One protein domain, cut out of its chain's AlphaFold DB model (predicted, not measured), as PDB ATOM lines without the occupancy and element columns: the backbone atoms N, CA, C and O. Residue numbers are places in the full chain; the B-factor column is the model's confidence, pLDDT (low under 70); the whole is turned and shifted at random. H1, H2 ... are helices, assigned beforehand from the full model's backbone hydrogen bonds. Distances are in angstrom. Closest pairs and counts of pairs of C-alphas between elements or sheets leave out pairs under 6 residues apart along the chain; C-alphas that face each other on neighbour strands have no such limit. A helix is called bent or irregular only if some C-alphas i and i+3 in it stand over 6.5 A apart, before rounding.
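Overview. This is residues 4 to 164 of the 245 residues of the protein "Hypothetical protein" of Adineta steineri (UniProt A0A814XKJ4). H3, H4, H5 and the arm H7a form a loose up-and-down bundle, each running against the one before it; H1 and H2 make a corner at one end, where residues 155 to 164 stick out. The printed part has 161 residues with seven named helices, H1 to H7 in order, and no named strand: all helix. It is elongated, 56 by 35 by 33 A, and only just loose, close to compact, with a radius of gyration of the C-alphas of 18.4 A.

Arrangement. H1, residues 4 to 21, touches H2, residues 23 to 36, at a steep tilt of 55 degrees; the closest C-alphas, of Phe 19 and Leu 25, are 4.8 A apart. H3, residues 46 to 71, is the hub, touching four helices. It forms hairpins with H2 (closest C-alphas Asn 34 and Thr 46, 6.7 A) and with H4, residues 79 to 95 (Val 65 and Ala 84, 6.3 A). H4 and H5, residues 109 to 119, form another, closest at the C-alphas of His 89 and Ile 119, 6.7 A. H6, residues 127 to 131, only just touches H3, with 3 pairs of C-alphas within 8 A. H7, residues 135 to 163, is one helix by its hydrogen bonds but bent: C-alphas 149 and 152 are 7.8 A apart. Its arms H7a, 135 to 149, and H7b, 152 to 163, are about perpendicular, 84 degrees. H7a touches H3, closest at the C-alphas of Leu 56 and Glu 138, 6.3 A. Every O i to N i+4 pair is within hydrogen-bond range except in H2, 8 of 10, and H7b, 7 of 8.

Along the chain. H1 begins at C-alpha 4 (199.316, 185.067, 221.865) and measures 26.1 A; H3 measures 37.5 A, H4 23.9 A. H7b ends at C-alpha 163 (179.851, 182.108, 215.862).

Size, cuts and confidence. The farthest C-alphas, of Val 75 and Lys 163, are 60.6 A apart. The printed part has no cut; the H4 to H5 link is long. Confidence is under 70 in 48 residues, among them 152 to 164.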
ATOM      1  N   HIS A   4     198.687 184.243 222.896       79.62
ATOM      2  CA  HIS A   4     199.316 185.067 221.865       79.62
ATOM      3  C   HIS A   4     198.348 186.128 221.310       79.62
ATOM      4  O   HIS A   4     198.751 187.276 221.091       79.62
ATOM      5  N   LYS A   5     197.071 185.783 221.099       73.94
ATOM      6  CA  LYS A   5     196.065 186.730 220.593       73.94
ATOM      7  C   LYS A   5     195.799 187.845 221.613       73.94
ATOM      8  O   LYS A   5     195.807 189.014 221.239       73.94
ATOM      9  N   TRP A   6     195.715 187.510 222.903       72.44
ATOM     10  CA  TRP A   6     195.602 188.497 223.989       72.44
ATOM     11  C   TRP A   6     196.798 189.448 224.073       72.44
ATOM     12  O   TRP A   6     196.619 190.664 224.145       72.44
ATOM     13  N   ARG A   7     198.028 188.923 223.983       80.00
ATOM     14  CA  ARG A   7     199.247 189.753 223.974       80.00
ATOM     15  C   ARG A   7     199.271 190.739 222.802       80.00
ATOM     16  O   ARG A   7     199.730 191.867 222.967       80.00
ATOM     17  N   ARG A   8     198.777 190.337 221.626       79.88
ATOM     18  CA  ARG A   8     198.681 191.214 220.445       79.88
ATOM     19  C   ARG A   8     197.682 192.353 220.668       79.88
ATOM     20  O   ARG A   8     198.015 193.500 220.380       79.88
ATOM     21  N   ILE A   9     196.510 192.049 221.224       75.06
ATOM     22  CA  ILE A   9     195.463 193.041 221.525       75.06
ATOM     23  C   ILE A   9     195.958 194.057 222.552       75.06
ATOM     24  O   ILE A   9     195.899 195.257 222.302       75.06
ATOM     25  N   ALA A  10     196.530 193.590 223.666       73.56
ATOM     26  CA  ALA A  10     197.053 194.470 224.709       73.56
ATOM     27  C   ALA A  10     198.126 195.432 224.166       73.56
ATOM     28  O   ALA A  10     198.076 196.633 224.426       73.56
ATOM     29  N   LYS A  11     199.058 194.935 223.334       81.06
ATOM     30  CA  LYS A  11     200.063 195.781 222.666       81.06
ATOM     31  C   LYS A  11     199.424 196.855 221.781       81.06
ATOM     32  O   LYS A  11     199.891 197.993 221.795       81.06
ATOM     33  N   ARG A  12     198.364 196.523 221.036       76.81
ATOM     34  CA  ARG A  12     197.651 197.489 220.186       76.81
ATOM     35  C   ARG A  12     196.904 198.542 221.002       76.81
ATOM     36  O   ARG A  12     196.989 199.709 220.642       76.81
ATOM     37  N   ILE A  13     196.262 198.169 222.108       77.19
ATOM     38  CA  ILE A  13     195.606 199.122 223.021       77.19
ATOM     39  C   ILE A  13     196.635 200.101 223.604       77.19
ATOM     40  O   ILE A  13     196.437 201.314 223.578       77.19
ATOM     41  N   ILE A  14     197.787 199.604 224.065       77.88
ATOM     42  CA  ILE A  14     198.874 200.469 224.552       77.88
ATOM     43  C   ILE A  14     199.358 201.404 223.435       77.88
ATOM     44  O   ILE A  14     199.566 202.596 223.660       77.88
ATOM     45  N   GLN A  15     199.524 200.881 222.220       78.50
ATOM     46  CA  GLN A  15     199.936 201.669 221.060       78.50
ATOM     47  C   GLN A  15     198.917 202.764 220.711       78.50
ATOM     48  O   GLN A  15     199.323 203.888 220.426       78.50
ATOM     49  N   PHE A  16     197.621 202.469 220.799       82.50
ATOM     50  CA  PHE A  16     196.547 203.444 220.627       82.50
ATOM     51  C   PHE A  16     196.677 204.609 221.610       82.50
ATOM     52  O   PHE A  16     196.731 205.766 221.193       82.50
ATOM     53  N   PHE A  17     196.819 204.322 222.906       78.38
ATOM     54  CA  PHE A  17     196.964 205.382 223.905       78.38
ATOM     55  C   PHE A  17     198.233 206.211 223.689       78.38
ATOM     56  O   PHE A  17     198.216 207.420 223.919       78.38
ATOM     57  N   ARG A  18     199.323 205.602 223.202       75.88
ATOM     58  CA  ARG A  18     200.526 206.350 222.798       75.88
ATOM     59  C   ARG A  18     200.252 207.276 221.617       75.88
ATOM     60  O   ARG A  18     200.756 208.392 221.611       75.88
ATOM     61  N   PHE A  19     199.469 206.830 220.640       79.75
ATOM     62  CA  PHE A  19     199.121 207.633 219.474       79.75
ATOM     63  C   PHE A  19     198.247 208.829 219.824       79.75
ATOM     64  O   PHE A  19     198.574 209.934 219.412       79.75
ATOM     65  N   ILE A  20     197.195 208.644 220.624       76.31
ATOM     66  CA  ILE A  20     196.328 209.762 221.015       76.31
ATOM     67  C   ILE A  20     197.049 210.715 221.973       76.31
ATOM     68  O   ILE A  20     196.867 211.920 221.881       76.31
ATOM     69  N   LYS A  21     197.902 210.231 222.883       72.06
ATOM     70  CA  LYS A  21     198.584 211.122 223.841       72.06
ATOM     71  C   LYS A  21     199.725 211.943 223.240       72.06
ATOM     72  O   LYS A  21     200.008 213.009 223.770       72.06
ATOM     73  N   ILE A  22     200.394 211.463 222.191       73.00
ATOM     74  CA  ILE A  22     201.588 212.116 221.636       73.00
ATOM     75  C   ILE A  22     201.221 212.773 220.298       73.00
ATOM     76  O   ILE A  22     201.031 212.040 219.325       73.00
ATOM     77  N   PRO A  23     201.190 214.119 220.196       69.00
ATOM     78  CA  PRO A  23     200.749 214.827 218.988       69.00
ATOM     79  C   PRO A  23     201.439 214.356 217.700       69.00
ATOM     80  O   PRO A  23     200.781 214.067 216.706       69.00
ATOM     81  N   VAL A  24     202.761 214.152 217.740       69.25
ATOM     82  CA  VAL A  24     203.558 213.679 216.588       69.25
ATOM     83  C   VAL A  24     203.130 212.286 216.109       69.25
ATOM     84  O   VAL A  24     203.218 211.963 214.925       69.25
ATOM     85  N   LEU A  25     202.641 211.436 217.013       73.06
ATOM     86  CA  LEU A  25     202.186 210.093 216.665       73.06
ATOM     87  C   LEU A  25     200.728 210.061 216.188       73.06
ATOM     88  O   LEU A  25     200.318 209.056 215.605       73.06
ATOM     89  N   ARG A  26     199.963 211.146 216.355       72.19
ATOM     90  CA  ARG A  26     198.589 211.248 215.840       72.19
ATOM     91  C   ARG A  26     198.544 211.268 214.322       72.19
ATOM     92  O   ARG A  26     197.649 210.670 213.745       72.19
ATOM     93  N   VAL A  27     199.559 211.836 213.669       71.44
ATOM     94  CA  VAL A  27     199.714 211.741 212.206       71.44
ATOM     95  C   VAL A  27     199.782 210.276 211.771       71.44
ATOM     96  O   VAL A  27     199.156 209.886 210.795       71.44
ATOM     97  N   ARG A  28     200.470 209.418 212.538       71.69
ATOM     98  CA  ARG A  28     200.517 207.973 212.255       71.69
ATOM     99  C   ARG A  28     199.170 207.293 212.479       71.69
ATOM    100  O   ARG A  28     198.853 206.348 211.767       71.69
ATOM    101  N   PHE A  29     198.394 207.753 213.455       76.75
ATOM    102  CA  PHE A  29     197.033 207.275 213.687       76.75
ATOM    103  C   PHE A  29     196.082 207.677 212.559       76.75
ATOM    104  O   PHE A  29     195.406 206.806 212.022       76.75
ATOM    105  N   LEU A  30     196.100 208.944 212.140       73.88
ATOM    106  CA  LEU A  30     195.313 209.448 211.013       73.88
ATOM    107  C   LEU A  30     195.704 208.751 209.709       73.88
ATOM    108  O   LEU A  30     194.843 208.203 209.035       73.88
ATOM    109  N   ASN A  31     197.002 208.643 209.409       71.69
ATOM    110  CA  ASN A  31     197.480 207.903 208.237       71.69
ATOM    111  C   ASN A  31     197.017 206.447 208.259       71.69
ATOM    112  O   ASN A  31     196.654 205.900 207.223       71.69
ATOM    113  N   ARG A  32     197.010 205.817 209.437       72.12
ATOM    114  CA  ARG A  32     196.541 204.442 209.588       72.12
ATOM    115  C   ARG A  32     195.031 204.329 209.372       72.12
ATOM    116  O   ARG A  32     194.612 203.407 208.687       72.12
ATOM    117  N   ILE A  33     194.227 205.257 209.890       71.00
ATOM    118  CA  ILE A  33     192.782 205.312 209.610       71.00
ATOM    119  C   ILE A  33     192.528 205.513 208.110       71.00
ATOM    120  O   ILE A  33     191.746 204.761 207.532       71.00
ATOM    121  N   ASN A  34     193.256 206.434 207.471       66.50
ATOM    122  CA  ASN A  34     193.151 206.722 206.038       66.50
ATOM    123  C   ASN A  34     193.524 205.504 205.177       66.50
ATOM    124  O   ASN A  34     192.854 205.202 204.196       66.50
ATOM    125  N   GLN A  35     194.568 204.760 205.559       63.44
ATOM    126  CA  GLN A  35     194.966 203.519 204.881       63.44
ATOM    127  C   GLN A  35     193.908 202.415 204.996       63.44
ATOM    128  O   GLN A  35     193.791 201.588 204.095       63.44
ATOM    129  N   PHE A  36     193.128 202.401 206.079       57.25
ATOM    130  CA  PHE A  36     192.014 201.466 206.253       57.25
ATOM    131  C   PHE A  36     190.738 201.891 205.526       57.25
ATOM    132  O   PHE A  36     189.812 201.089 205.413       57.25
ATOM    133  N   THR A  37     190.678 203.118 205.004       51.28
ATOM    134  CA  THR A  37     189.531 203.625 204.246       51.28
ATOM    135  C   THR A  37     189.570 203.105 202.798       51.28
ATOM    136  O   THR A  37     189.566 203.860 201.832       51.28
ATOM    137  N   TYR A  38     189.638 201.782 202.617       44.34
ATOM    138  CA  TYR A  38     189.414 201.140 201.321       44.34
ATOM    139  C   TYR A  38     187.901 201.083 201.049       44.34
ATOM    140  O   TYR A  38     187.200 200.287 201.660       44.34
ATOM    141  N   LYS A  39     187.439 201.973 200.158       44.88
ATOM    142  CA  LYS A  39     186.255 201.976 199.257       44.88
ATOM    143  C   LYS A  39     184.864 201.434 199.671       44.88
ATOM    144  O   LYS A  39     183.925 201.757 198.957       44.88
ATOM    145  N   GLU A  40     184.668 200.719 200.776       43.28
ATOM    146  CA  GLU A  40     183.359 200.124 201.145       43.28
ATOM    147  C   GLU A  40     182.884 200.465 202.571       43.28
ATOM    148  O   GLU A  40     181.891 199.925 203.049       43.28
ATOM    149  N   LEU A  41     183.568 201.371 203.277       44.94
ATOM    150  CA  LEU A  41     183.245 201.735 204.663       44.94
ATOM    151  C   LEU A  41     183.249 203.257 204.869       44.94
ATOM    152  O   LEU A  41     183.930 203.778 205.751       44.94
ATOM    153  N   THR A  42     182.481 203.967 204.041       50.00
ATOM    154  CA  THR A  42     181.937 205.296 204.369       50.00
ATOM    155  C   THR A  42     181.107 205.133 205.647       50.00
ATOM    156  O   THR A  42     180.346 204.181 205.757       50.00
ATOM    157  N   ASP A  43     181.435 205.787 206.760       51.72
ATOM    158  CA  ASP A  43     180.698 206.992 207.178       51.72
ATOM    159  C   ASP A  43     181.456 207.838 208.223       51.72
ATOM    160  O   ASP A  43     180.940 208.851 208.695       51.72
ATOM    161  N   TYR A  44     182.671 207.446 208.630       55.56
ATOM    162  CA  TYR A  44     183.477 208.266 209.544       55.56
ATOM    163  C   TYR A  44     184.546 209.022 208.769       55.56
ATOM    164  O   TYR A  44     185.600 208.473 208.451       55.56
ATOM    165  N   ASP A  45     184.240 210.278 208.445       66.50
ATOM    166  CA  ASP A  45     185.143 211.151 207.709       66.50
ATOM    167  C   ASP A  45     186.484 211.280 208.458       66.50
ATOM    168  O   ASP A  45     186.561 211.473 209.677       66.50
ATOM    169  N   THR A  46     187.572 211.163 207.710       69.56
ATOM    170  CA  THR A  46     188.934 211.434 208.172       69.56
ATOM    171  C   THR A  46     189.052 212.834 208.782       69.56
ATOM    172  O   THR A  46     189.697 212.993 209.822       69.56
ATOM    173  N   ASN A  47     188.324 213.812 208.229       70.31
ATOM    174  CA  ASN A  47     188.198 215.154 208.795       70.31
ATOM    175  C   ASN A  47     187.522 215.108 210.166       70.31
ATOM    176  O   ASN A  47     187.968 215.765 211.102       70.31
ATOM    177  N   LYS A  48     186.515 214.246 210.339       79.06
ATOM    178  CA  LYS A  48     185.815 214.099 211.615       79.06
ATOM    179  C   LYS A  48     186.677 213.498 212.709       79.06
ATOM    180  O   LYS A  48     186.669 213.960 213.844       79.06
ATOM    181  N   THR A  49     187.481 212.504 212.345       79.00
ATOM    182  CA  THR A  49     188.480 211.930 213.254       79.00
ATOM    183  C   THR A  49     189.506 212.988 213.669       79.00
ATOM    184  O   THR A  49     189.948 213.011 214.817       79.00
ATOM    185  N   HIS A  50     189.894 213.869 212.746       80.94
ATOM    186  CA  HIS A  50     190.806 214.966 213.045       80.94
ATOM    187  C   HIS A  50     190.195 215.965 214.037       80.94
ATOM    188  O   HIS A  50     190.832 216.280 215.041       80.94
ATOM    189  N   GLU A  51     188.951 216.392 213.813       84.81
ATOM    190  CA  GLU A  51     188.212 217.276 214.723       84.81
ATOM    191  C   GLU A  51     188.068 216.678 216.129       84.81
ATOM    192  O   GLU A  51     188.355 217.356 217.115       84.81
ATOM    193  N   ASP A  52     187.715 215.393 216.237       86.62
ATOM    194  CA  ASP A  52     187.603 214.707 217.530       86.62
ATOM    195  C   ASP A  52     188.950 214.648 218.269       86.62
ATOM    196  O   ASP A  52     189.013 214.806 219.489       86.62
ATOM    197  N   LEU A  53     190.058 214.438 217.547       85.88
ATOM    198  CA  LEU A  53     191.395 214.455 218.145       85.88
ATOM    199  C   LEU A  53     191.787 215.854 218.633       85.88
ATOM    200  O   LEU A  53     192.404 215.958 219.698       85.88
ATOM    201  N   LEU A  54     191.458 216.904 217.873       86.69
ATOM    202  CA  LEU A  54     191.694 218.293 218.277       86.69
ATOM    203  C   LEU A  54     190.887 218.646 219.528       86.69
ATOM    204  O   LEU A  54     191.445 219.173 220.486       86.69
ATOM    205  N   PHE A  55     189.617 218.250 219.576       90.88
ATOM    206  CA  PHE A  55     188.783 218.424 220.760       90.88
ATOM    207  C   PHE A  55     189.378 217.746 222.003       90.88
ATOM    208  O   PHE A  55     189.453 218.355 223.069       90.88
ATOM    209  N   LEU A  56     189.888 216.514 221.871       89.00
ATOM    210  CA  LEU A  56     190.582 215.824 222.968       89.00
ATOM    211  C   LEU A  56     191.866 216.544 223.425       89.00
ATOM    212  O   LEU A  56     192.250 216.415 224.587       89.00
ATOM    213  N   ASP A  57     192.563 217.268 222.541       86.56
ATOM    214  CA  ASP A  57     193.710 218.100 222.942       86.56
ATOM    215  C   ASP A  57     193.264 219.314 223.749       86.56
ATOM    216  O   ASP A  57     193.860 219.616 224.786       86.56
ATOM    217  N   ASP A  58     192.219 219.997 223.297       88.56
ATOM    218  CA  ASP A  58     191.745 221.195 223.976       88.56
ATOM    219  C   ASP A  58     191.117 220.870 225.338       88.56
ATOM    220  O   ASP A  58     191.364 221.606 226.296       88.56
ATOM    221  N   ILE A  59     190.450 219.715 225.488       89.25
ATOM    222  CA  ILE A  59     190.025 219.203 226.804       89.25
ATOM    223  C   ILE A  59     191.225 219.013 227.739       89.25
ATOM    224  O   ILE A  59     191.183 219.455 228.888       89.25
ATOM    225  N   LYS A  60     192.318 218.399 227.269       86.44
ATOM    226  CA  LYS A  60     193.512 218.189 228.105       86.44
ATOM    227  C   LYS A  60     194.162 219.502 228.509       86.44
ATOM    228  O   LYS A  60     194.456 219.698 229.682       86.44
ATOM    229  N   ARG A  61     194.331 220.431 227.566       84.56
ATOM    230  CA  ARG A  61     194.865 221.775 227.850       84.56
ATOM    231  C   ARG A  61     193.988 222.532 228.841       84.56
ATOM    232  O   ARG A  61     194.494 223.307 229.649       84.56
ATOM    233  N   TYR A  62     192.676 222.346 228.767       86.56
ATOM    234  CA  TYR A  62     191.730 222.889 229.732       86.56
ATOM    235  C   TYR A  62     191.928 222.275 231.129       86.56
ATOM    236  O   TYR A  62     192.090 223.013 232.103       86.56
ATOM    237  N   GLN A  63     192.003 220.944 231.223       84.31
ATOM    238  CA  GLN A  63     192.254 220.224 232.475       84.31
ATOM    239  C   GLN A  63     193.626 220.570 233.081       84.31
ATOM    240  O   GLN A  63     193.748 220.633 234.300       84.31
ATOM    241  N   GLU A  64     194.653 220.837 232.267       81.88
ATOM    242  CA  GLU A  64     195.983 221.286 232.713       81.88
ATOM    243  C   GLU A  64     195.952 222.676 233.360       81.88
ATOM    244  O   GLU A  64     196.559 222.885 234.414       81.88
ATOM    245  N   VAL A  65     195.205 223.623 232.781       74.38
ATOM    246  CA  VAL A  65     194.984 224.934 233.419       74.38
ATOM    247  C   VAL A  65     194.275 224.752 234.760       74.38
ATOM    248  O   VAL A  65     194.673 225.348 235.760       74.38
ATOM    249  N   PHE A  66     193.262 223.885 234.808       71.75
ATOM    250  CA  PHE A  66     192.504 223.625 236.030       71.75
ATOM    251  C   PHE A  66     193.309 222.884 237.107       71.75
ATOM    252  O   PHE A  66     193.174 223.175 238.296       71.75
ATOM    253  N   SER A  67     194.156 221.927 236.725       70.50
ATOM    254  CA  SER A  67     194.994 221.178 237.667       70.50
ATOM    255  C   SER A  67     196.094 222.056 238.258       70.50
ATOM    256  O   SER A  67     196.395 221.938 239.448       70.50
ATOM    257  N   THR A  68     196.625 222.988 237.464       67.81
ATOM    258  CA  THR A  68     197.529 224.048 237.924       67.81
ATOM    259  C   THR A  68     196.835 224.900 238.991       67.81
ATOM    260  O   THR A  68     197.339 224.999 240.109       67.81
ATOM    261  N   PHE A  69     195.621 225.386 238.715       65.56
ATOM    262  CA  PHE A  69     194.818 226.155 239.676       65.56
ATOM    263  C   PHE A  69     194.598 225.418 241.014       65.56
ATOM    264  O   PHE A  69     194.757 226.002 242.086       65.56
ATOM    265  N   ILE A  70     194.278 224.117 240.976       64.75
ATOM    266  CA  ILE A  70     194.089 223.303 242.192       64.75
ATOM    267  C   ILE A  70     195.413 223.115 242.952       64.75
ATOM    268  O   ILE A  70     195.441 223.216 244.180       64.75
ATOM    269  N   SER A  71     196.510 222.848 242.237       56.06
ATOM    270  CA  SER A  71     197.811 222.508 242.832       56.06
ATOM    271  C   SER A  71     198.491 223.698 243.512       56.06
ATOM    272  O   SER A  71     199.186 223.516 244.510       56.06
ATOM    273  N   PHE A  72     198.271 224.914 243.008       57.22
ATOM    274  CA  PHE A  72     198.855 226.140 243.561       57.22
ATOM    275  C   PHE A  72     197.992 226.822 244.629       57.22
ATOM    276  O   PHE A  72     198.323 227.927 245.051       57.22
ATOM    277  N   GLY A  73     196.937 226.150 245.105       50.06
ATOM    278  CA  GLY A  73     196.230 226.486 246.338       50.06
ATOM    279  C   GLY A  73     195.901 227.969 246.486       50.06
ATOM    280  O   GLY A  73     196.567 228.673 247.232       50.06
ATOM    281  N   PHE A  74     194.829 228.429 245.839       50.88
ATOM    282  CA  PHE A  74     194.158 229.702 246.147       50.88
ATOM    283  C   PHE A  74     194.974 231.002 245.978       50.88
ATOM    284  O   PHE A  74     194.436 232.059 246.296       50.88
ATOM    285  N   VAL A  75     196.216 230.984 245.476       45.50
ATOM    286  CA  VAL A  75     197.048 232.206 245.368       45.50
ATOM    287  C   VAL A  75     196.700 233.069 244.136       45.50
ATOM    288  O   VAL A  75     196.976 234.265 244.130       45.50
ATOM    289  N   TRP A  76     196.004 232.520 243.133       47.38
ATOM    290  CA  TRP A  76     195.634 233.226 241.892       47.38
ATOM    291  C   TRP A  76     194.131 233.082 241.578       47.38
ATOM    292  O   TRP A  76     193.740 232.555 240.539       47.38
ATOM    293  N   GLN A  77     193.275 233.511 242.515       55.78
ATOM    294  CA  GLN A  77     191.853 233.120 242.572       55.78
ATOM    295  C   GLN A  77     191.012 233.477 241.338       55.78
ATOM    296  O   GLN A  77     190.200 232.655 240.924       55.78
ATOM    297  N   ASP A  78     191.227 234.638 240.715       61.78
ATOM    298  CA  ASP A  78     190.299 235.100 239.674       61.78
ATOM    299  C   ASP A  78     190.810 234.876 238.253       61.78
ATOM    300  O   ASP A  78     190.055 234.452 237.384       61.78
ATOM    301  N   LYS A  79     192.096 235.130 237.985       67.31
ATOM    302  CA  LYS A  79     192.615 235.132 236.606       67.31
ATOM    303  C   LYS A  79     192.678 233.735 235.996       67.31
ATOM    304  O   LYS A  79     192.291 233.560 234.845       67.31
ATOM    305  N   GLU A  80     193.144 232.744 236.751       69.50
ATOM    306  CA  GLU A  80     193.292 231.370 236.256       69.50
ATOM    307  C   GLU A  80     191.941 230.661 236.151       69.50
ATOM    308  O   GLU A  80     191.668 229.998 235.151       69.50
ATOM    309  N   PHE A  81     191.056 230.868 237.131       71.88
ATOM    310  CA  PHE A  81     189.686 230.366 237.076       71.88
ATOM    311  C   PHE A  81     188.891 231.016 235.935       71.88
ATOM    312  O   PHE A  81     188.200 230.323 235.187       71.88
ATOM    313  N   HIS A  82     189.038 232.330 235.732       76.12
ATOM    314  CA  HIS A  82     188.433 233.031 234.601       76.12
ATOM    315  C   HIS A  82     188.987 232.537 233.261       76.12
ATOM    316  O   HIS A  82     188.210 232.269 232.347       76.12
ATOM    317  N   LEU A  83     190.303 232.329 233.149       79.50
ATOM    318  CA  LEU A  83     190.924 231.755 231.954       79.50
ATOM    319  C   LEU A  83     190.384 230.353 231.659       79.50
ATOM    320  O   LEU A  83     190.098 230.029 230.508       79.50
ATOM    321  N   ALA A  84     190.224 229.520 232.684       78.81
ATOM    322  CA  ALA A  84     189.669 228.190 232.519       78.81
ATOM    323  C   ALA A  84     188.198 228.242 232.081       78.81
ATOM    324  O   ALA A  84     187.807 227.518 231.167       78.81
ATOM    325  N   LYS A  85     187.403 229.154 232.652       81.31
ATOM    326  CA  LYS A  85     186.026 229.405 232.211       81.31
ATOM    327  C   LYS A  85     185.978 229.853 230.746       81.31
ATOM    328  O   LYS A  85     185.221 229.276 229.974       81.31
ATOM    329  N   LEU A  86     186.810 230.816 230.341       84.88
ATOM    330  CA  LEU A  86     186.909 231.266 228.946       84.88
ATOM    331  C   LEU A  86     187.280 230.116 228.004       84.88
ATOM    332  O   LEU A  86     186.669 229.967 226.950       84.88
ATOM    333  N   LYS A  87     188.228 229.258 228.403       87.19
ATOM    334  CA  LYS A  87     188.580 228.052 227.641       87.19
ATOM    335  C   LYS A  87     187.413 227.070 227.531       87.19
ATOM    336  O   LYS A  87     187.210 226.514 226.460       87.19
ATOM    337  N   ALA A  88     186.638 226.868 228.596       88.75
ATOM    338  CA  ALA A  88     185.458 226.006 228.550       88.75
ATOM    339  C   ALA A  88     184.388 226.540 227.583       88.75
ATOM    340  O   ALA A  88     183.846 225.758 226.805       88.75
ATOM    341  N   HIS A  89     184.125 227.854 227.592       89.31
ATOM    342  CA  HIS A  89     183.227 228.492 226.620       89.31
ATOM    343  C   HIS A  89     183.746 228.332 225.191       89.31
ATOM    344  O   HIS A  89     183.011 227.845 224.344       89.31
ATOM    345  N   TYR A  90     185.031 228.610 224.945       90.94
ATOM    346  CA  TYR A  90     185.648 228.395 223.635       90.94
ATOM    347  C   TYR A  90     185.465 226.954 223.132       90.94
ATOM    348  O   TYR A  90     185.038 226.745 222.000       90.94
ATOM    349  N   ILE A  91     185.750 225.953 223.975       91.19
ATOM    350  CA  ILE A  91     185.589 224.540 223.609       91.19
ATOM    351  C   ILE A  91     184.126 224.237 223.266       91.19
ATOM    352  O   ILE A  91     183.846 223.526 222.303       91.19
ATOM    353  N   TYR A  92     183.187 224.774 224.038       91.88
ATOM    354  CA  TYR A  92     181.770 224.576 223.778       91.88
ATOM    355  C   TYR A  92     181.316 225.231 222.480       91.88
ATOM    356  O   TYR A  92     180.726 224.547 221.650       91.88
ATOM    357  N   ASP A  93     181.646 226.499 222.263       89.31
ATOM    358  CA  ASP A  93     181.236 227.243 221.072       89.31
ATOM    359  C   ASP A  93     181.852 226.654 219.796       89.31
ATOM    360  O   ASP A  93     181.212 226.610 218.751       89.31
ATOM    361  N   TYR A  94     183.088 226.153 219.871       89.75
ATOM    362  CA  TYR A  94     183.787 225.623 218.703       89.75
ATOM    363  C   TYR A  94     183.372 224.185 218.348       89.75
ATOM    364  O   TYR A  94     183.267 223.848 217.165       89.75
ATOM    365  N   TYR A  95     183.135 223.328 219.350       91.50
ATOM    366  CA  TYR A  95     182.969 221.880 219.149       91.50
ATOM    367  C   TYR A  95     181.584 221.323 219.506       91.50
ATOM    368  O   TYR A  95     181.290 220.187 219.125       91.50
ATOM    369  N   ILE A  96     180.756 222.044 220.269       89.06
ATOM    370  CA  ILE A  96     179.554 221.480 220.913       89.06
ATOM    371  C   ILE A  96     178.281 222.261 220.582       89.06
ATOM    372  O   ILE A  96     177.253 221.625 220.340       89.06
ATOM    373  N   SER A  97     178.321 223.595 220.597       86.06
ATOM    374  CA  SER A  97     177.146 224.451 220.431       86.06
ATOM    375  C   SER A  97     176.395 224.092 219.145       86.06
ATOM    376  O   SER A  97     176.959 223.928 218.065       86.06
ATOM    377  N   THR A  98     175.088 223.883 219.247       74.06
ATOM    378  CA  THR A  98     174.262 223.547 218.083       74.06
ATOM    379  C   THR A  98     173.298 224.687 217.804       74.06
ATOM    380  O   THR A  98     172.598 225.078 218.737       74.06
ATOM    381  N   PRO A  99     173.185 225.174 216.554       73.88
ATOM    382  CA  PRO A  99     173.832 224.693 215.321       73.88
ATOM    383  C   PRO A  99     175.219 225.301 215.022       73.88
ATOM    384  O   PRO A  99     175.785 225.003 213.977       73.88
ATOM    385  N   GLU A 100     175.746 226.149 215.901       76.88
ATOM    386  CA  GLU A 100     176.817 227.112 215.593       76.88
ATOM    387  C   GLU A 100     178.253 226.549 215.622       76.88
ATOM    388  O   GLU A 100     179.175 227.228 215.170       76.88
ATOM    389  N   ALA A 101     178.464 225.320 216.103       83.25
ATOM    390  CA  ALA A 101     179.796 224.730 216.218       83.25
ATOM    391  C   ALA A 101     180.498 224.568 214.863       83.25
ATOM    392  O   ALA A 101     180.029 223.855 213.972       83.25
ATOM    393  N   ILE A 102     181.692 225.157 214.771       80.62
ATOM    394  CA  ILE A 102     182.558 225.134 213.586       80.62
ATOM    395  C   ILE A 102     183.074 223.714 213.306       80.62
ATOM    396  O   ILE A 102     183.091 223.280 212.158       80.62
ATOM    397  N   ALA A 103     183.469 222.977 214.349       82.19
ATOM    398  CA  ALA A 103     184.056 221.638 214.252       82.19
ATOM    399  C   ALA A 103     183.275 220.640 215.119       82.19
ATOM    400  O   ALA A 103     183.805 220.025 216.044       82.19
ATOM    401  N   LYS A 104     181.968 220.531 214.867       84.25
ATOM    402  CA  LYS A 104     181.016 219.825 215.737       84.25
ATOM    403  C   LYS A 104     181.441 218.394 216.075       84.25
ATOM    404  O   LYS A 104     181.322 217.515 215.237       84.25
ATOM    405  N   THR A 105     181.818 218.088 217.302       83.88
ATOM    406  CA  THR A 105     182.228 216.722 217.668       83.88
ATOM    407  C   THR A 105     181.060 215.743 217.683       83.88
ATOM    408  O   THR A 105     179.897 216.112 217.862       83.88
ATOM    409  N   ASN A 106     181.361 214.462 217.475       82.12
ATOM    410  CA  ASN A 106     180.338 213.423 217.486       82.12
ATOM    411  C   ASN A 106     180.226 212.794 218.882       82.12
ATOM    412  O   ASN A 106     180.744 211.699 219.112       82.12
ATOM    413  N   ILE A 107     179.564 213.520 219.787       85.56
ATOM    414  CA  ILE A 107     179.264 213.133 221.174       85.56
ATOM    415  C   ILE A 107     177.743 212.999 221.409       85.56
ATOM    416  O   ILE A 107     176.962 213.602 220.670       85.56
ATOM    417  N   PRO A 108     177.293 212.223 222.418       87.81
ATOM    418  CA  PRO A 108     175.871 212.005 222.691       87.81
ATOM    419  C   PRO A 108     175.115 213.285 223.070       87.81
ATOM    420  O   PRO A 108     175.655 214.166 223.742       87.81
ATOM    421  N   THR A 109     173.828 213.353 222.718       88.19
ATOM    422  CA  THR A 109     172.931 214.483 223.037       88.19
ATOM    423  C   THR A 109     172.834 214.768 224.532       88.19
ATOM    424  O   THR A 109     172.767 215.929 224.935       88.19
ATOM    425  N   ASP A 110     172.878 213.727 225.361       88.19
ATOM    426  CA  ASP A 110     172.800 213.855 226.818       88.19
ATOM    427  C   ASP A 110     174.065 214.525 227.369       88.19
ATOM    428  O   ASP A 110     173.990 215.405 228.228       88.19
ATOM    429  N   THR A 111     175.228 214.186 226.802       88.94
ATOM    430  CA  THR A 111     176.516 214.819 227.118       88.94
ATOM    431  C   THR A 111     176.527 216.286 226.685       88.94
ATOM    432  O   THR A 111     176.932 217.149 227.462       88.94
ATOM    433  N   ILE A 112     176.021 216.591 225.483       89.56
ATOM    434  CA  ILE A 112     175.858 217.972 224.997       89.56
ATOM    435  C   ILE A 112     174.964 218.772 225.950       89.56
ATOM    436  O   ILE A 112     175.325 219.870 226.367       89.56
ATOM    437  N   SER A 113     173.817 218.207 226.332       88.44
ATOM    438  CA  SER A 113     172.851 218.853 227.224       88.44
ATOM    439  C   SER A 113     173.446 219.112 228.605       88.44
ATOM    440  O   SER A 113     173.283 220.202 229.154       88.44
ATOM    441  N   PHE A 114     174.188 218.144 229.155       89.81
ATOM    442  CA  PHE A 114     174.908 218.315 230.414       89.81
ATOM    443  C   PHE A 114     175.891 219.488 230.342       89.81
ATOM    444  O   PHE A 114     175.831 220.381 231.187       89.81
ATOM    445  N   ILE A 115     176.754 219.525 229.323       90.56
ATOM    446  CA  ILE A 115     177.760 220.583 229.161       90.56
ATOM    447  C   ILE A 115     177.083 221.944 228.951       90.56
ATOM    448  O   ILE A 115     177.432 222.911 229.628       90.56
ATOM    449  N   SER A 116     176.069 222.006 228.084       89.75
ATOM    450  CA  SER A 116     175.286 223.214 227.799       89.75
ATOM    451  C   SER A 116     174.671 223.809 229.067       89.75
ATOM    452  O   SER A 116     174.857 224.990 229.364       89.75
ATOM    453  N   ASN A 117     174.019 222.976 229.884       87.94
ATOM    454  CA  ASN A 117     173.410 223.409 231.142       87.94
ATOM    455  C   ASN A 117     174.439 223.966 232.134       87.94
ATOM    456  O   ASN A 117     174.115 224.841 232.937       87.94
ATOM    457  N   ARG A 118     175.677 223.460 232.111       86.62
ATOM    458  CA  ARG A 118     176.753 223.934 232.993       86.62
ATOM    459  C   ARG A 118     177.394 225.220 232.492       86.62
ATOM    460  O   ARG A 118     177.705 226.082 233.306       86.62
ATOM    461  N   ILE A 119     177.571 225.368 231.188       86.12
ATOM    462  CA  ILE A 119     178.197 226.554 230.597       86.12
ATOM    463  C   ILE A 119     177.257 227.760 230.624       86.12
ATOM    464  O   ILE A 119     177.687 228.861 230.956       86.12
ATOM    465  N   ASN A 120     175.966 227.539 230.367       83.12
ATOM    466  CA  ASN A 120     174.966 228.606 230.298       83.12
ATOM    467  C   ASN A 120     174.351 228.976 231.655       83.12
ATOM    468  O   ASN A 120     173.556 229.909 231.746       83.12
ATOM    469  N   SER A 121     174.680 228.260 232.733       78.56
ATOM    470  CA  SER A 121     174.145 228.602 234.048       78.56
ATOM    471  C   SER A 121     174.846 229.829 234.631       78.56
ATOM    472  O   SER A 121     176.069 229.921 234.676       78.56
ATOM    473  N   SER A 122     174.046 230.746 235.174       59.47
ATOM    474  CA  SER A 122     174.509 231.910 235.936       59.47
ATOM    475  C   SER A 122     175.071 231.563 237.321       59.47
ATOM    476  O   SER A 122     175.584 232.439 238.016       59.47
ATOM    477  N   ARG A 123     174.977 230.297 237.754       60.69
ATOM    478  CA  ARG A 123     175.475 229.859 239.062       60.69
ATOM    479  C   ARG A 123     176.985 229.638 239.012       60.69
ATOM    480  O   ARG A 123     177.495 228.940 238.141       60.69
ATOM    481  N   ILE A 124     177.692 230.172 240.005       59.16
ATOM    482  CA  ILE A 124     179.096 229.840 240.252       59.16
ATOM    483  C   ILE A 124     179.145 228.367 240.678       59.16
ATOM    484  O   ILE A 124     178.691 228.013 241.766       59.16
ATOM    485  N   PHE A 125     179.643 227.490 239.805       58.06
ATOM    486  CA  PHE A 125     179.874 226.090 240.159       58.06
ATOM    487  C   PHE A 125     181.198 225.914 240.893       58.06
ATOM    488  O   PHE A 125     182.132 226.700 240.734       58.06
ATOM    489  N   SER A 126     181.285 224.837 241.673       64.00
ATOM    490  CA  SER A 126     182.540 224.440 242.300       64.00
ATOM    491  C   SER A 126     183.613 224.170 241.241       64.00
ATOM    492  O   SER A 126     183.333 223.670 240.147       64.00
ATOM    493  N   SER A 127     184.867 224.453 241.592       66.31
ATOM    494  CA  SER A 127     186.049 224.149 240.773       66.31
ATOM    495  C   SER A 127     186.109 222.678 240.338       66.31
ATOM    496  O   SER A 127     186.579 222.376 239.246       66.31
ATOM    497  N   LEU A 128     185.559 221.767 241.149       67.12
ATOM    498  CA  LEU A 128     185.464 220.337 240.848       67.12
ATOM    499  C   LEU A 128     184.505 220.022 239.683       67.12
ATOM    500  O   LEU A 128     184.759 219.102 238.908       67.12
ATOM    501  N   ILE A 129     183.395 220.759 239.557       71.88
ATOM    502  CA  ILE A 129     182.431 220.564 238.463       71.88
ATOM    503  C   ILE A 129     183.043 221.031 237.146       71.88
ATOM    504  O   ILE A 129     182.935 220.328 236.147       71.88
ATOM    505  N   TYR A 130     183.725 222.178 237.154       73.94
ATOM    506  CA  TYR A 130     184.426 222.654 235.969       73.94
ATOM    507  C   TYR A 130     185.557 221.700 235.571       73.94
ATOM    508  O   TYR A 130     185.609 221.301 234.410       73.94
ATOM    509  N   LEU A 131     186.397 221.238 236.504       77.19
ATOM    510  CA  LEU A 131     187.462 220.271 236.196       77.19
ATOM    511  C   LEU A 131     186.942 219.055 235.408       77.19
ATOM    512  O   LEU A 131     187.592 218.605 234.469       77.19
ATOM    513  N   ASN A 132     185.756 218.561 235.769       83.38
ATOM    514  CA  ASN A 132     185.167 217.355 235.195       83.38
ATOM    515  C   ASN A 132     184.153 217.622 234.069       83.38
ATOM    516  O   ASN A 132     183.485 216.690 233.623       83.38
ATOM    517  N   LEU A 133     184.027 218.872 233.609       88.62
ATOM    518  CA  LEU A 133     182.975 219.315 232.687       88.62
ATOM    519  C   LEU A 133     182.913 218.490 231.395       88.62
ATOM    520  O   LEU A 133     181.824 218.204 230.905       88.62
ATOM    521  N   PHE A 134     184.069 218.084 230.870       92.69
ATOM    522  CA  PHE A 134     184.186 217.373 229.596       92.69
ATOM    523  C   PHE A 134     184.533 215.883 229.744       92.69
ATOM    524  O   PHE A 134     184.772 215.225 228.735       92.69
ATOM    525  N   ASN A 135     184.557 215.325 230.961       89.62
ATOM    526  CA  ASN A 135     185.039 213.952 231.188       89.62
ATOM    527  C   ASN A 135     184.223 212.898 230.430       89.62
ATOM    528  O   ASN A 135     184.795 211.979 229.847       89.62
ATOM    529  N   ASP A 136     182.897 213.035 230.411       84.56
ATOM    530  CA  ASP A 136     182.029 212.087 229.709       84.56
ATOM    531  C   ASP A 136     182.225 212.170 228.188       84.56
ATOM    532  O   ASP A 136     182.247 211.143 227.506       84.56
ATOM    533  N   ALA A 137     182.460 213.378 227.665       89.31
ATOM    534  CA  ALA A 137     182.782 213.597 226.257       89.31
ATOM    535  C   ALA A 137     184.160 213.011 225.894       89.31
ATOM    536  O   ALA A 137     184.285 212.306 224.890       89.31
ATOM    537  N   GLU A 138     185.177 213.241 226.734       88.50
ATOM    538  CA  GLU A 138     186.526 212.683 226.574       88.50
ATOM    539  C   GLU A 138     186.490 211.153 226.568       88.50
ATOM    540  O   GLU A 138     187.067 210.511 225.681       88.50
ATOM    541  N   LYS A 139     185.784 210.563 227.540       85.12
ATOM    542  CA  LYS A 139     185.627 209.116 227.672       85.12
ATOM    543  C   LYS A 139     184.953 208.530 226.437       85.12
ATOM    544  O   LYS A 139     185.510 207.618 225.826       85.12
ATOM    545  N   PHE A 140     183.808 209.085 226.037       85.88
ATOM    546  CA  PHE A 140     183.052 208.603 224.885       85.88
ATOM    547  C   PHE A 140     183.888 208.622 223.600       85.88
ATOM    548  O   PHE A 140     183.981 207.615 222.898       85.88
ATOM    549  N   LEU A 141     184.543 209.747 223.298       84.94
ATOM    550  CA  LEU A 141     185.352 209.861 222.083       84.94
ATOM    551  C   LEU A 141     186.585 208.965 222.125       84.94
ATOM    552  O   LEU A 141     186.927 208.351 221.116       84.94
ATOM    553  N   THR A 142     187.234 208.831 223.282       81.00
ATOM    554  CA  THR A 142     188.379 207.925 223.430       81.00
ATOM    555  C   THR A 142     187.969 206.474 223.179       81.00
ATOM    556  O   THR A 142     188.655 205.765 222.441       81.00
ATOM    557  N   GLU A 143     186.842 206.030 223.740       79.06
ATOM    558  CA  GLU A 143     186.294 204.689 223.507       79.06
ATOM    559  C   GLU A 143     185.930 204.483 222.033       79.06
ATOM    560  O   GLU A 143     186.302 203.476 221.429       79.06
ATOM    561  N   LYS A 144     185.283 205.470 221.412       81.62
ATOM    562  CA  LYS A 144     184.914 205.427 219.997       81.62
ATOM    563  C   LYS A 144     186.125 205.335 219.072       81.62
ATOM    564  O   LYS A 144     186.168 204.473 218.195       81.62
ATOM    565  N   LEU A 145     187.138 206.172 219.290       79.94
ATOM    566  CA  LEU A 145     188.386 206.141 218.525       79.94
ATOM    567  C   LEU A 145     189.141 204.824 218.740       79.94
ATOM    568  O   LEU A 145     189.742 204.300 217.798       79.94
ATOM    569  N   LEU A 146     189.087 204.255 219.950       82.00
ATOM    570  CA  LEU A 146     189.660 202.940 220.231       82.00
ATOM    571  C   LEU A 146     188.942 201.853 219.433       82.00
ATOM    572  O   LEU A 146     189.608 201.014 218.828       82.00
ATOM    573  N   MET A 147     187.608 201.879 219.380       75.25
ATOM    574  CA  MET A 147     186.834 200.934 218.573       75.25
ATOM    575  C   MET A 147     187.185 201.035 217.086       75.25
ATOM    576  O   MET A 147     187.413 200.009 216.448       75.25
ATOM    577  N   ILE A 148     187.307 202.253 216.548       76.19
ATOM    578  CA  ILE A 148     187.728 202.483 215.156       76.19
ATOM    579  C   ILE A 148     189.121 201.884 214.914       76.19
ATOM    580  O   ILE A 148     189.330 201.131 213.965       76.19
ATOM    581  N   TYR A 149     190.072 202.146 215.810       76.44
ATOM    582  CA  TYR A 149     191.446 201.651 215.695       76.44
ATOM    583  C   TYR A 149     191.579 200.128 215.835       76.44
ATOM    584  O   TYR A 149     192.449 199.491 215.224       76.44
ATOM    585  N   MET A 150     190.731 199.537 216.673       73.44
ATOM    586  CA  MET A 150     190.702 198.105 216.946       73.44
ATOM    587  C   MET A 150     189.763 197.349 216.002       73.44
ATOM    588  O   MET A 150     189.672 196.134 216.134       73.44
ATOM    589  N   ARG A 151     189.100 198.016 215.042       70.56
ATOM    590  CA  ARG A 151     188.028 197.447 214.203       70.56
ATOM    591  C   ARG A 151     188.381 196.111 213.548       70.56
ATOM    592  O   ARG A 151     187.541 195.227 213.511       70.56
ATOM    593  N   GLU A 152     189.617 195.906 213.098       62.69
ATOM    594  CA  GLU A 152     190.056 194.610 212.549       62.69
ATOM    595  C   GLU A 152     190.065 193.485 213.597       62.69
ATOM    596  O   GLU A 152     189.617 192.369 213.335       62.69
ATOM    597  N   ASP A 153     190.565 193.772 214.801       61.62
ATOM    598  CA  ASP A 153     190.597 192.803 215.897       61.62
ATOM    599  C   ASP A 153     189.199 192.608 216.496       61.62
ATOM    600  O   ASP A 153     188.880 191.504 216.940       61.62
ATOM    601  N   LEU A 154     188.372 193.661 216.475       56.38
ATOM    602  CA  LEU A 154     186.980 193.660 216.914       56.38
ATOM    603  C   LEU A 154     186.070 192.922 215.937       56.38
ATOM    604  O   LEU A 154     185.255 192.152 216.408       56.38
ATOM    605  N   ASN A 155     186.260 193.032 214.619       54.03
ATOM    606  CA  ASN A 155     185.589 192.181 213.629       54.03
ATOM    607  C   ASN A 155     185.963 190.707 213.833       54.03
ATOM    608  O   ASN A 155     185.134 189.809 213.753       54.03
ATOM    609  N   CYS A 156     187.220 190.450 214.201       43.44
ATOM    610  CA  CYS A 156     187.673 189.128 214.618       43.44
ATOM    611  C   CYS A 156     187.030 188.667 215.943       43.44
ATOM    612  O   CYS A 156     186.994 187.471 216.211       43.44
ATOM    613  N   PHE A 157     186.563 189.593 216.785       38.84
ATOM    614  CA  PHE A 157     185.853 189.325 218.037       38.84
ATOM    615  C   PHE A 157     184.350 189.160 217.817       38.84
ATOM    616  O   PHE A 157     183.799 188.206 218.343       38.84
ATOM    617  N   THR A 158     183.709 190.002 217.001       43.81
ATOM    618  CA  THR A 158     182.289 189.913 216.643       43.81
ATOM    619  C   THR A 158     181.999 188.676 215.812       43.81
ATOM    620  O   THR A 158     181.019 188.002 216.089       43.81
ATOM    621  N   ILE A 159     182.885 188.273 214.892       38.19
ATOM    622  CA  ILE A 159     182.775 186.973 214.204       38.19
ATOM    623  C   ILE A 159     182.883 185.815 215.209       38.19
ATOM    624  O   ILE A 159     182.215 184.798 215.046       38.19
ATOM    625  N   ILE A 160     183.692 185.950 216.265       34.62
ATOM    626  CA  ILE A 160     183.811 184.929 217.316       34.62
ATOM    627  C   ILE A 160     182.579 184.927 218.232       34.62
ATOM    628  O   ILE A 160     182.100 183.848 218.547       34.62
ATOM    629  N   THR A 161     182.032 186.081 218.621       34.22
ATOM    630  CA  THR A 161     180.821 186.173 219.460       34.22
ATOM    631  C   THR A 161     179.526 185.923 218.685       34.22
ATOM    632  O   THR A 161     178.528 185.568 219.290       34.22
ATOM    633  N   GLN A 162     179.518 186.067 217.357       35.12
ATOM    634  CA  GLN A 162     178.404 185.652 216.493       35.12
ATOM    635  C   GLN A 162     178.472 184.156 216.155       35.12
ATOM    636  O   GLN A 162     177.433 183.519 216.029       35.12
ATOM    637  N   LYS A 163     179.675 183.566 216.036       34.50
ATOM    638  CA  LYS A 163     179.851 182.108 215.862       34.50
ATOM    639  C   LYS A 163     179.781 181.314 217.171       34.50
ATOM    640  O   LYS A 163     179.570 180.108 217.129       34.50
ATOM    641  N   LEU A 164     179.962 181.967 218.317       33.12
ATOM    642  CA  LEU A 164     179.677 181.430 219.647       33.12
ATOM    643  C   LEU A 164     178.375 182.063 220.123       33.12
ATOM    644  O   LEU A 164     178.414 183.088 220.794       33.12
TER     645      LEU A 164